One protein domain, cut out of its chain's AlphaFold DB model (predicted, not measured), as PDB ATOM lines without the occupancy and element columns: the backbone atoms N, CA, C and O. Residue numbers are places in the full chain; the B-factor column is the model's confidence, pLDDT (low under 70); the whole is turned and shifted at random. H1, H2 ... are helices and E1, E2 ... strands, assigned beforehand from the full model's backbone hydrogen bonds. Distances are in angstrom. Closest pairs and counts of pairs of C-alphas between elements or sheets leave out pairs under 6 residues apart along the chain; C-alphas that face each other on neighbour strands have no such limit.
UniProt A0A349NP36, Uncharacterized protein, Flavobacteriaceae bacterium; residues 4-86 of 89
ATOM      1  N   PHE A   4      82.398 -35.017 123.793       97.88
ATOM      2  CA  PHE A   4      83.251 -33.846 123.685       97.88
ATOM      3  C   PHE A   4      83.474 -33.210 125.049       97.88
ATOM      4  O   PHE A   4      82.546 -33.086 125.853       97.88
ATOM      5  N   TYR A   5      84.708 -32.789 125.275       97.88
ATOM      6  CA  TYR A   5      85.180 -32.019 126.411       97.88
ATOM      7  C   TYR A   5      85.258 -30.562 125.962       97.88
ATOM      8  O   TYR A   5      86.034 -30.238 125.068       97.88
ATOM      9  N   VAL A   6      84.421 -29.700 126.535       97.75
ATOM     10  CA  VAL A   6      84.309 -28.285 126.154       97.75
ATOM     11  C   VAL A   6      84.763 -27.414 127.317       97.75
ATOM     12  O   VAL A   6      84.337 -27.659 128.447       97.75
ATOM     13  N   ILE A   7      85.594 -26.409 127.039       96.56
ATOM     14  CA  ILE A   7      86.070 -25.398 127.998       96.56
ATOM     15  C   ILE A   7      85.893 -24.006 127.386       96.56
ATOM     16  O   ILE A   7      86.214 -23.834 126.213       96.56
ATOM     17  N   ASP A   8      85.428 -23.029 128.165       93.56
ATOM     18  CA  ASP A   8      85.251 -21.627 127.741       93.56
ATOM     19  C   ASP A   8      86.039 -20.618 128.612       93.56
ATOM     20  O   ASP A   8      85.638 -19.471 128.809       93.56
ATOM     21  N   ASP A   9      87.164 -21.086 129.162       86.25
ATOM     22  CA  ASP A   9      88.037 -20.461 130.172       86.25
ATOM     23  C   ASP A   9      87.423 -20.278 131.572       86.25
ATOM     24  O   ASP A   9      88.169 -20.189 132.552       86.25
ATOM     25  N   ALA A  10      86.093 -20.274 131.710       91.50
ATOM     26  CA  ALA A  10      85.405 -20.142 132.996       91.50
ATOM     27  C   ALA A  10      84.773 -21.460 133.466       91.50
ATOM     28  O   ALA A  10      84.855 -21.828 134.640       91.50
ATOM     29  N   GLU A  11      84.146 -22.175 132.543       94.81
ATOM     30  CA  GLU A  11      83.388 -23.389 132.768       94.81
ATOM     31  C   GLU A  11      83.933 -24.531 131.903       94.81
ATOM     32  O   GLU A  11      84.601 -24.350 130.882       94.81
ATOM     33  N   SER A  12      83.663 -25.758 132.344       96.50
ATOM     34  CA  SER A  12      84.014 -26.957 131.592       96.50
ATOM     35  C   SER A  12      82.920 -28.006 131.712       96.50
ATOM     36  O   SER A  12      82.273 -28.151 132.752       96.50
ATOM     37  N   ALA A  13      82.667 -28.731 130.626       97.19
ATOM     38  CA  ALA A  13      81.661 -29.780 130.605       97.19
ATOM     39  C   ALA A  13      82.021 -30.895 129.627       97.19
ATOM     40  O   ALA A  13      82.707 -30.689 128.630       97.19
ATOM     41  N   VAL A  14      81.495 -32.086 129.918       97.38
ATOM     42  CA  VAL A  14      81.510 -33.228 129.003       97.38
ATOM     43  C   VAL A  14      80.104 -33.421 128.459       97.38
ATOM     44  O   VAL A  14      79.145 -33.505 129.238       97.38
ATOM     45  N   ILE A  15      79.968 -33.484 127.136       96.62
ATOM     46  CA  ILE A  15      78.666 -33.585 126.483       96.62
ATOM     47  C   ILE A  15      78.682 -34.529 125.286       96.62
ATOM     48  O   ILE A  15      79.635 -34.568 124.511       96.62
ATOM     49  N   ASP A  16      77.594 -35.278 125.127       96.56
ATOM     50  CA  ASP A  16      77.356 -36.069 123.925       96.56
ATOM     51  C   ASP A  16      76.805 -35.158 122.817       96.56
ATOM     52  O   ASP A  16      75.773 -34.489 122.998       96.56
ATOM     53  N   ALA A  17      77.470 -35.151 121.664       95.44
ATOM     54  CA  ALA A  17      77.078 -34.377 120.488       95.44
ATOM     55  C   ALA A  17      77.476 -35.102 119.196       95.44
ATOM     56  O   ALA A  17      78.184 -36.100 119.230       95.44
ATOM     57  N   ASP A  18      77.001 -34.621 118.051       94.81
ATOM     58  CA  ASP A  18      77.323 -35.188 116.735       94.81
ATOM     59  C   ASP A  18      78.617 -34.608 116.140       94.81
ATOM     60  O   ASP A  18      79.218 -35.222 115.264       94.81
ATOM     61  N   ASN A  19      79.019 -33.411 116.575       95.38
ATOM     62  CA  ASN A  19      80.227 -32.712 116.134       95.38
ATOM     63  C   ASN A  19      80.669 -31.663 117.182       95.38
ATOM     64  O   ASN A  19      79.846 -31.289 118.029       95.38
ATOM     65  N   PRO A  20      81.914 -31.150 117.101       96.75
ATOM     66  CA  PRO A  20      82.465 -30.218 118.087       96.75
ATOM     67  C   PRO A  20      81.630 -28.946 118.281       96.75
ATOM     68  O   PRO A  20      81.359 -28.535 119.406       96.75
ATOM     69  N   LEU A  21      81.142 -28.350 117.193       96.31
ATOM     70  CA  LEU A  21      80.354 -27.117 117.262       96.31
ATOM     71  C   LEU A  21      78.996 -27.349 117.951       96.31
ATOM     72  O   LEU A  21      78.553 -26.555 118.781       96.31
ATOM     73  N   GLN A  22      78.347 -28.482 117.666       95.50
ATOM     74  CA  GLN A  22      77.117 -28.878 118.351       95.50
ATOM     75  C   GLN A  22      77.362 -29.138 119.848       95.50
ATOM     76  O   GLN A  22      76.460 -28.901 120.654       95.50
ATOM     77  N   ALA A  23      78.558 -29.594 120.237       97.06
ATOM     78  CA  ALA A  23      78.920 -29.725 121.645       97.06
ATOM     79  C   ALA A  23      78.885 -28.363 122.352       97.06
ATOM     80  O   ALA A  23      78.215 -28.244 123.379       97.06
ATOM     81  N   CYS A  24      79.474 -27.317 121.757       96.56
ATOM     82  CA  CYS A  24      79.404 -25.950 122.287       96.56
ATOM     83  C   CYS A  24      77.956 -25.473 122.470       96.56
ATOM     84  O   CYS A  24      77.588 -24.983 123.538       96.56
ATOM     85  N   PHE A  25      77.097 -25.686 121.467       95.38
ATOM     86  CA  PHE A  25      75.680 -25.307 121.542       95.38
ATOM     87  C   PHE A  25      74.956 -25.974 122.710       95.38
ATOM     88  O   PHE A  25      74.167 -25.342 123.412       95.38
ATOM     89  N   ARG A  26      75.216 -27.267 122.924       94.88
ATOM     90  CA  ARG A  26      74.604 -28.017 124.021       94.88
ATOM     91  C   ARG A  26      75.164 -27.590 125.379       94.88
ATOM     92  O   ARG A  26      74.410 -27.596 126.349       94.88
ATOM     93  N   CYS A  27      76.436 -27.198 125.458       95.31
ATOM     94  CA  CYS A  27      77.010 -26.640 126.682       95.31
ATOM     95  C   CYS A  27      76.301 -25.345 127.077       95.31
ATOM     96  O   CYS A  27      75.791 -25.277 128.191       95.31
ATOM     97  N   ILE A  28      76.139 -24.404 126.142       92.88
ATOM     98  CA  ILE A  28      75.368 -23.167 126.362       92.88
ATOM     99  C   ILE A  28      73.929 -23.476 126.792       92.88
ATOM    100  O   ILE A  28      73.360 -22.807 127.648       92.88
ATOM    101  N   GLN A  29      73.312 -24.497 126.196       91.50
ATOM    102  CA  GLN A  29      71.914 -24.813 126.470       91.50
ATOM    103  C   GLN A  29      71.679 -25.469 127.842       91.50
ATOM    104  O   GLN A  29      70.602 -25.292 128.414       91.50
ATOM    105  N   TYR A  30      72.621 -26.279 128.338       93.69
ATOM    106  CA  TYR A  30      72.351 -27.211 129.442       93.69
ATOM    107  C   TYR A  30      73.368 -27.209 130.582       93.69
ATOM    108  O   TYR A  30      73.078 -27.790 131.629       93.69
ATOM    109  N   ARG A  31      74.570 -26.670 130.376       93.75
ATOM    110  CA  ARG A  31      75.684 -26.814 131.324       93.75
ATOM    111  C   ARG A  31      76.229 -25.475 131.786       93.75
ATOM    112  O   ARG A  31      76.368 -25.303 132.989       93.75
ATOM    113  N   PHE A  32      76.521 -24.581 130.850       94.25
ATOM    114  CA  PHE A  32      77.141 -23.295 131.138       94.25
ATOM    115  C   PHE A  32      76.080 -22.273 131.533       94.25
ATOM    116  O   PHE A  32      74.946 -22.306 131.047       94.25
ATOM    117  N   GLN A  33      76.442 -21.384 132.450       90.12
ATOM    118  CA  GLN A  33      75.565 -20.326 132.952       90.12
ATOM    119  C   GLN A  33      75.656 -19.051 132.114       90.12
ATOM    120  O   GLN A  33      74.801 -18.169 132.238       90.12
ATOM    121  N   GLY A  34      76.673 -18.947 131.259       87.62
ATOM    122  CA  GLY A  34      76.904 -17.791 130.411       87.62
ATOM    123  C   GLY A  34      77.547 -18.142 129.077       87.62
ATOM    124  O   GLY A  34      77.739 -19.300 128.724       87.62
ATOM    125  N   ILE A  35      77.835 -17.087 128.321       89.62
ATOM    126  CA  ILE A  35      78.606 -17.134 127.082       89.62
ATOM    127  C   ILE A  35      79.715 -16.092 127.258       89.62
ATOM    128  O   ILE A  35      79.387 -14.924 127.501       89.62
ATOM    129  N   PRO A  36      81.002 -16.458 127.157       88.06
ATOM    130  CA  PRO A  36      82.079 -15.496 127.295       88.06
ATOM    131  C   PRO A  36      82.050 -14.530 126.112       88.06
ATOM    132  O   PRO A  36      81.956 -14.939 124.957       88.06
ATOM    133  N   VAL A  37      82.125 -13.231 126.386       88.44
ATOM    134  CA  VAL A  37      82.163 -12.189 125.349       88.44
ATOM    135  C   VAL A  37      83.602 -12.036 124.863       88.44
ATOM    136  O   VAL A  37      84.498 -11.868 125.685       88.44
ATOM    137  N   ASN A  38      83.825 -12.077 123.544       91.19
ATOM    138  CA  ASN A  38      85.165 -12.103 122.928       91.19
ATOM    139  C   ASN A  38      86.063 -13.255 123.430       91.19
ATOM    140  O   ASN A  38      87.287 -13.129 123.431       91.19
ATOM    141  N   GLY A  39      85.453 -14.347 123.894       93.75
ATOM    142  CA  GLY A  39      86.148 -15.541 124.360       93.75
ATOM    143  C   GLY A  39      86.283 -16.607 123.279       93.75
ATOM    144  O   GLY A  39      85.921 -16.411 122.112       93.75
ATOM    145  N   PHE A  40      86.784 -17.761 123.708       96.19
ATOM    146  CA  PHE A  40      86.930 -18.937 122.871       96.19
ATOM    147  C   PHE A  40      86.406 -20.169 123.595       96.19
ATOM    148  O   PHE A  40      86.452 -20.258 124.817       96.19
ATOM    149  N   TYR A  41      85.938 -21.127 122.810       97.00
ATOM    150  CA  TYR A  41      85.589 -22.458 123.265       97.00
ATOM    151  C   TYR A  41      86.628 -23.425 122.723       97.00
ATOM    152  O   TYR A  41      86.783 -23.537 121.506       97.00
ATOM    153  N   LYS A  42      87.307 -24.146 123.611       97.56
ATOM    154  CA  LYS A  42      88.152 -25.280 123.242       97.56
ATOM    155  C   LYS A  42      87.334 -26.559 123.339       97.56
ATOM    156  O   LYS A  42      86.694 -26.802 124.362       97.56
ATOM    157  N   VAL A  43      87.370 -27.372 122.291       97.38
ATOM    158  CA  VAL A  43      86.629 -28.628 122.199       97.38
ATOM    159  C   VAL A  43      87.575 -29.763 121.858       97.38
ATOM    160  O   VAL A  43      88.302 -29.691 120.872       97.38
ATOM    161  N   SER A  44      87.507 -30.832 122.642       96.88
ATOM    162  CA  SER A  44      88.329 -32.021 122.451       96.88
ATOM    163  C   SER A  44      87.513 -33.304 122.526       96.88
ATOM    164  O   SER A  44      86.504 -33.365 123.229       96.88
ATOM    165  N   GLU A  45      87.976 -34.358 121.861       96.00
ATOM    166  CA  GLU A  45      87.462 -35.724 122.038       96.00
ATOM    167  C   GLU A  45      88.268 -36.535 123.067       96.00
ATOM    168  O   GLU A  45      87.800 -37.573 123.537       96.00
ATOM    169  N   LEU A  46      89.468 -36.073 123.434       94.94
ATOM    170  CA  LEU A  46      90.425 -36.848 124.232       94.94
ATOM    171  C   LEU A  46      90.443 -36.452 125.714       94.94
ATOM    172  O   LEU A  46      90.761 -37.284 126.565       94.94
ATOM    173  N   GLY A  47      90.060 -35.218 126.047       95.00
ATOM    174  CA  GLY A  47      90.037 -34.754 127.429       95.00
ATOM    175  C   GLY A  47      90.033 -33.236 127.563       95.00
ATOM    176  O   GLY A  47      89.819 -32.504 126.609       95.00
ATOM    177  N   PHE A  48      90.257 -32.751 128.785       94.75
ATOM    178  CA  PHE A  48      90.371 -31.312 129.062       94.75
ATOM    179  C   PHE A  48      91.790 -30.761 128.855       94.75
ATOM    180  O   PHE A  48      91.982 -29.544 128.780       94.75
ATOM    181  N   GLU A  49      92.780 -31.646 128.755       94.00
ATOM    182  CA  GLU A  49      94.161 -31.281 128.448       94.00
ATOM    183  C   GLU A  49      94.275 -30.700 127.031       94.00
ATOM    184  O   GLU A  49      93.323 -30.713 126.255       94.00
ATOM    185  N   ASN A  50      95.415 -30.088 126.716       91.69
ATOM    186  CA  ASN A  50      95.657 -29.565 125.373       91.69
ATOM    187  C   ASN A  50      96.112 -30.699 124.463       91.69
ATOM    188  O   ASN A  50      97.115 -31.360 124.750       91.69
ATOM    189  N   HIS A  51      95.406 -30.878 123.357       94.94
ATOM    190  CA  HIS A  51      95.753 -31.848 122.331       94.94
ATOM    191  C   HIS A  51      95.904 -31.159 120.973       94.94
ATOM    192  O   HIS A  51      95.319 -30.107 120.729       94.94
ATOM    193  N   GLU A  52      96.730 -31.734 120.097       93.00
ATOM    194  CA  GLU A  52      97.043 -31.134 118.788       93.00
ATOM    195  C   GLU A  52      95.805 -31.020 117.884       93.00
ATOM    196  O   GLU A  52      95.716 -30.093 117.082       93.00
ATOM    197  N   ASP A  53      94.835 -31.915 118.076       93.06
ATOM    198  CA  ASP A  53      93.589 -31.980 117.309       93.06
ATOM    199  C   ASP A  53      92.425 -31.214 117.971       93.06
ATOM    200  O   ASP A  53      91.278 -31.321 117.526       93.06
ATOM    201  N   ASP A  54      92.685 -30.458 119.046       95.44
ATOM    202  CA  ASP A  54      91.653 -29.661 119.710       95.44
ATOM    203  C   ASP A  54      91.108 -28.586 118.759       95.44
ATOM    204  O   ASP A  54      91.847 -27.835 118.117       95.44
ATOM    205  N   VAL A  55      89.783 -28.472 118.707       96.88
ATOM    206  CA  VAL A  55      89.105 -27.469 117.887       96.88
ATOM    207  C   VAL A  55      88.807 -26.246 118.740       96.88
ATOM    208  O   VAL A  55      88.259 -26.357 119.836       96.88
ATOM    209  N   ILE A  56      89.142 -25.067 118.222       97.06
ATOM    210  CA  ILE A  56      88.887 -23.790 118.886       97.06
ATOM    211  C   ILE A  56      87.835 -23.028 118.089       97.06
ATOM    212  O   ILE A  56      88.017 -22.780 116.899       97.06
ATOM    213  N   PHE A  57      86.765 -22.618 118.763       97.50
ATOM    214  CA  PHE A  57      85.729 -21.756 118.201       97.50
ATOM    215  C   PHE A  57      85.727 -20.408 118.907       97.50
ATOM    216  O   PHE A  57      85.881 -20.345 120.127       97.50
ATOM    217  N   SER A  58      85.509 -19.324 118.169       97.00
ATOM    218  CA  SER A  58      85.252 -18.028 118.803       97.00
ATOM    219  C   SER A  58      83.844 -17.995 119.393       97.00
ATOM    220  O   SER A  58      82.923 -18.642 118.885       97.00
ATOM    221  N   SER A  59      83.641 -17.203 120.445       94.75
ATOM    222  CA  SER A  59      82.301 -16.999 120.998       94.75
ATOM    223  C   SER A  59      81.303 -16.495 119.961       94.75
ATOM    224  O   SER A  59      80.154 -16.929 119.973       94.75
ATOM    225  N   ASP A  60      81.734 -15.631 119.041       94.75
ATOM    226  CA  ASP A  60      80.873 -15.104 117.980       94.75
ATOM    227  C   ASP A  60      80.394 -16.218 117.042       94.75
ATOM    228  O   ASP A  60      79.201 -16.311 116.753       94.75
ATOM    229  N   GLU A  61      81.293 -17.117 116.630       95.31
ATOM    230  CA  GLU A  61      80.945 -18.265 115.787       95.31
ATOM    231  C   GLU A  61      79.937 -19.184 116.485       95.31
ATOM    232  O   GLU A  61      78.920 -19.575 115.898       95.31
ATOM    233  N   VAL A  62      80.182 -19.486 117.763       95.12
ATOM    234  CA  VAL A  62      79.295 -20.342 118.553       95.12
ATOM    235  C   VAL A  62      77.924 -19.684 118.736       95.12
ATOM    236  O   VAL A  62      76.897 -20.341 118.559       95.12
ATOM    237  N   VAL A  63      77.873 -18.387 119.049       93.69
ATOM    238  CA  VAL A  63      76.617 -17.652 119.248       93.69
ATOM    239  C   VAL A  63      75.811 -17.575 117.957       93.69
ATOM    240  O   VAL A  63      74.618 -17.887 117.971       93.69
ATOM    241  N   THR A  64      76.436 -17.208 116.837       94.81
ATOM    242  CA  THR A  64      75.755 -17.150 115.537       94.81
ATOM    243  C   THR A  64      75.195 -18.520 115.159       94.81
ATOM    244  O   THR A  64      74.011 -18.634 114.837       94.81
ATOM    245  N   GLY A  65      75.995 -19.581 115.287       94.38
ATOM    246  CA  GLY A  65      75.542 -20.940 115.001       94.38
ATOM    247  C   GLY A  65      74.412 -21.412 115.926       94.38
ATOM    248  O   GLY A  65      73.471 -22.080 115.479       94.38
ATOM    249  N   PHE A  66      74.455 -21.024 117.202       92.88
ATOM    250  CA  PHE A  66      73.411 -21.345 118.171       92.88
ATOM    251  C   PHE A  66      72.084 -20.649 117.844       92.88
ATOM    252  O   PHE A  66      71.026 -21.288 117.866       92.88
ATOM    253  N   ILE A  67      72.125 -19.358 117.495       92.69
ATOM    254  CA  ILE A  67      70.942 -18.591 117.080       92.69
ATOM    255  C   ILE A  67      70.310 -19.235 115.841       92.69
ATOM    256  O   ILE A  67      69.121 -19.569 115.867       92.69
ATOM    257  N   ASP A  68      71.110 -19.522 114.815       92.94
ATOM    258  CA  ASP A  68      70.661 -20.183 113.587       92.94
ATOM    259  C   ASP A  68      69.988 -21.536 113.861       92.94
ATOM    260  O   ASP A  68      68.942 -21.870 113.285       92.94
ATOM    261  N   MET A  69      70.575 -22.341 114.753       89.00
ATOM    262  CA  MET A  69      70.005 -23.623 115.169       89.00
ATOM    263  C   MET A  69      68.629 -23.427 115.822       89.00
ATOM    264  O   MET A  69      67.670 -24.140 115.497       89.00
ATOM    265  N   MET A  70      68.511 -22.447 116.718       88.19
ATOM    266  CA  MET A  70      67.276 -22.151 117.444       88.19
ATOM    267  C   MET A  70      66.169 -21.631 116.516       88.19
ATOM    268  O   MET A  70      65.009 -22.039 116.647       88.19
ATOM    269  N   GLU A  71      66.495 -20.792 115.534       90.69
ATOM    270  CA  GLU A  71      65.538 -20.304 114.532       90.69
ATOM    271  C   GLU A  71      65.028 -21.418 113.610       90.69
ATOM    272  O   GLU A  71      63.816 -21.549 113.372       90.69
ATOM    273  N   LYS A  72      65.928 -22.295 113.150       86.12
ATOM    274  CA  LYS A  72      65.561 -23.480 112.359       86.12
ATOM    275  C   LYS A  72      64.654 -24.417 113.158       86.12
ATOM    276  O   LYS A  72      63.651 -24.912 112.626       86.12
ATOM    277  N   ALA A  73      64.938 -24.617 114.445       83.62
ATOM    278  CA  ALA A  73      64.109 -25.433 115.330       83.62
ATOM    279  C   ALA A  73      62.700 -24.843 115.522       83.62
ATOM    280  O   ALA A  73      61.711 -25.583 115.455       83.62
ATOM    281  N   LYS A  74      62.579 -23.517 115.697       82.00
ATOM    282  CA  LYS A  74      61.282 -22.816 115.776       82.00
ATOM    283  C   LYS A  74      60.475 -22.980 114.487       82.00
ATOM    284  O   LYS A  74      59.310 -23.378 114.538       82.00
ATOM    285  N   THR A  75      61.104 -22.767 113.332       81.56
ATOM    286  CA  THR A  75      60.453 -22.901 112.016       81.56
ATOM    287  C   THR A  75      59.955 -24.327 111.768       81.56
ATOM    288  O   THR A  75      58.833 -24.531 111.293       81.56
ATOM    289  N   LYS A  76      60.750 -25.339 112.141       77.50
ATOM    290  CA  LYS A  76      60.366 -26.754 112.021       77.50
ATOM    291  C   LYS A  76      59.170 -27.102 112.914       77.50
ATOM    292  O   LYS A  76      58.257 -27.787 112.453       77.50
ATOM    293  N   LYS A  77      59.136 -26.599 114.156       76.56
ATOM    294  CA  LYS A  77      57.989 -26.773 115.069       76.56
ATOM    295  C   LYS A  77      56.715 -26.134 114.510       76.56
ATOM    296  O   LYS A  77      55.674 -26.788 114.501       76.56
ATOM    297  N   LEU A  78      56.801 -24.912 113.977       75.94
ATOM    298  CA  LEU A  78      55.655 -24.218 113.378       75.94
ATOM    299  C   LEU A  78      55.095 -24.971 112.162       75.94
ATOM    300  O   LEU A  78      53.883 -25.145 112.046       75.94
ATOM    301  N   ARG A  79      55.973 -25.465 111.278       74.12
ATOM    302  CA  ARG A  79      55.573 -26.281 110.120       74.12
ATOM    303  C   ARG A  79      54.898 -27.590 110.533       74.12
ATOM    304  O   ARG A  79      53.916 -27.972 109.908       74.12
ATOM    305  N   LYS A  80      55.396 -28.264 111.577       72.50
ATOM    306  CA  LYS A  80      54.792 -29.508 112.085       72.50
ATOM    307  C   LYS A  80      53.403 -29.265 112.681       72.50
ATOM    308  O   LYS A  80      52.497 -30.031 112.390       72.50
ATOM    309  N   LYS A  81      53.224 -28.176 113.441       76.50
ATOM    310  CA  LYS A  81      51.913 -27.786 113.983       76.50
ATOM    311  C   LYS A  81      50.879 -27.580 112.868       76.50
ATOM    312  O   LYS A  81      49.838 -28.212 112.894       76.50
ATOM    313  N   ARG A  82      51.222 -26.796 111.835       73.19
ATOM    314  CA  ARG A  82      50.321 -26.537 110.694       73.19
ATOM    315  C   ARG A  82      49.904 -27.796 109.928       73.19
ATOM    316  O   ARG A  82      48.798 -27.824 109.417       73.19
ATOM    317  N   LYS A  83      50.777 -28.808 109.824       72.25
ATOM    318  CA  LYS A  83      50.424 -30.092 109.193       72.25
ATOM    319  C   LYS A  83      49.447 -30.899 110.049       72.25
ATOM    320  O   LYS A  83      48.457 -31.375 109.523       72.25
ATOM    321  N   ASN A  84      49.691 -30.986 111.357       68.88
ATOM    322  CA  ASN A  84      48.774 -31.662 112.277       68.88
ATOM    323  C   ASN A  84      47.392 -30.991 112.325       68.88
ATOM    324  O   ASN A  84      46.395 -31.694 112.416       68.88
ATOM    325  N   ASP A  85      47.330 -29.659 112.231       69.56
ATOM    326  CA  ASP A  85      46.061 -28.916 112.204       69.56
ATOM    327  C   ASP A  85      45.282 -29.119 110.878       69.56
ATOM    328  O   ASP A  85      44.095 -28.820 110.826       69.56
ATOM    329  N   GLN A  86      45.925 -29.610 109.806       65.44
ATOM    330  CA  GLN A  86      45.307 -29.862 108.489       65.44
ATOM    331  C   GLN A  86      44.872 -31.321 108.264       65.44
ATOM    332  O   GLN A  86      44.129 -31.582 107.327       65.44
TER     333      GLN A  86
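Overview. This is residues 4 to 86 of the 89 residues of an uncharacterized protein of Flavobacteriaceae bacterium (UniProt A0A349NP36). A strongly twisted four-stranded sheet has H1 packed on one face, and residues 71 to 84 of long H2 stick out. The 83 printed residues, of mixed class, include, in order, E1 E2 H1 E3 E4 H2; the antiparallel sheet runs E2 E1 E3 E4. It is loose, radius of gyration of the C-alphas 15.0 A, spanning 53 by 25 by 19 A.

Along the chain. E1, residues 4 to 7, begins at (83.251, -33.846, 123.685); E2 is 12 to 16, E3 40 to 44, E4 55 to 58 and H1 20 to 30. H2, residues 59 to 84, is 37.6 A long and ends at (48.774, -31.662, 112.277).

Arrangement. Between E1 and E3, N 5 and O 44 are within hydrogen-bond range at 2.8 A. H2 touches H1, about perpendicular at 74 degrees, with residues 62 to 66 alone; C-alphas of Phe 25 and Phe 66 are closest, 5.7 A. Both helices have every O i to N i+4 pair within range.

Size, cuts and confidence. No link is long; residues 84 to 86 are under pLDDT 70.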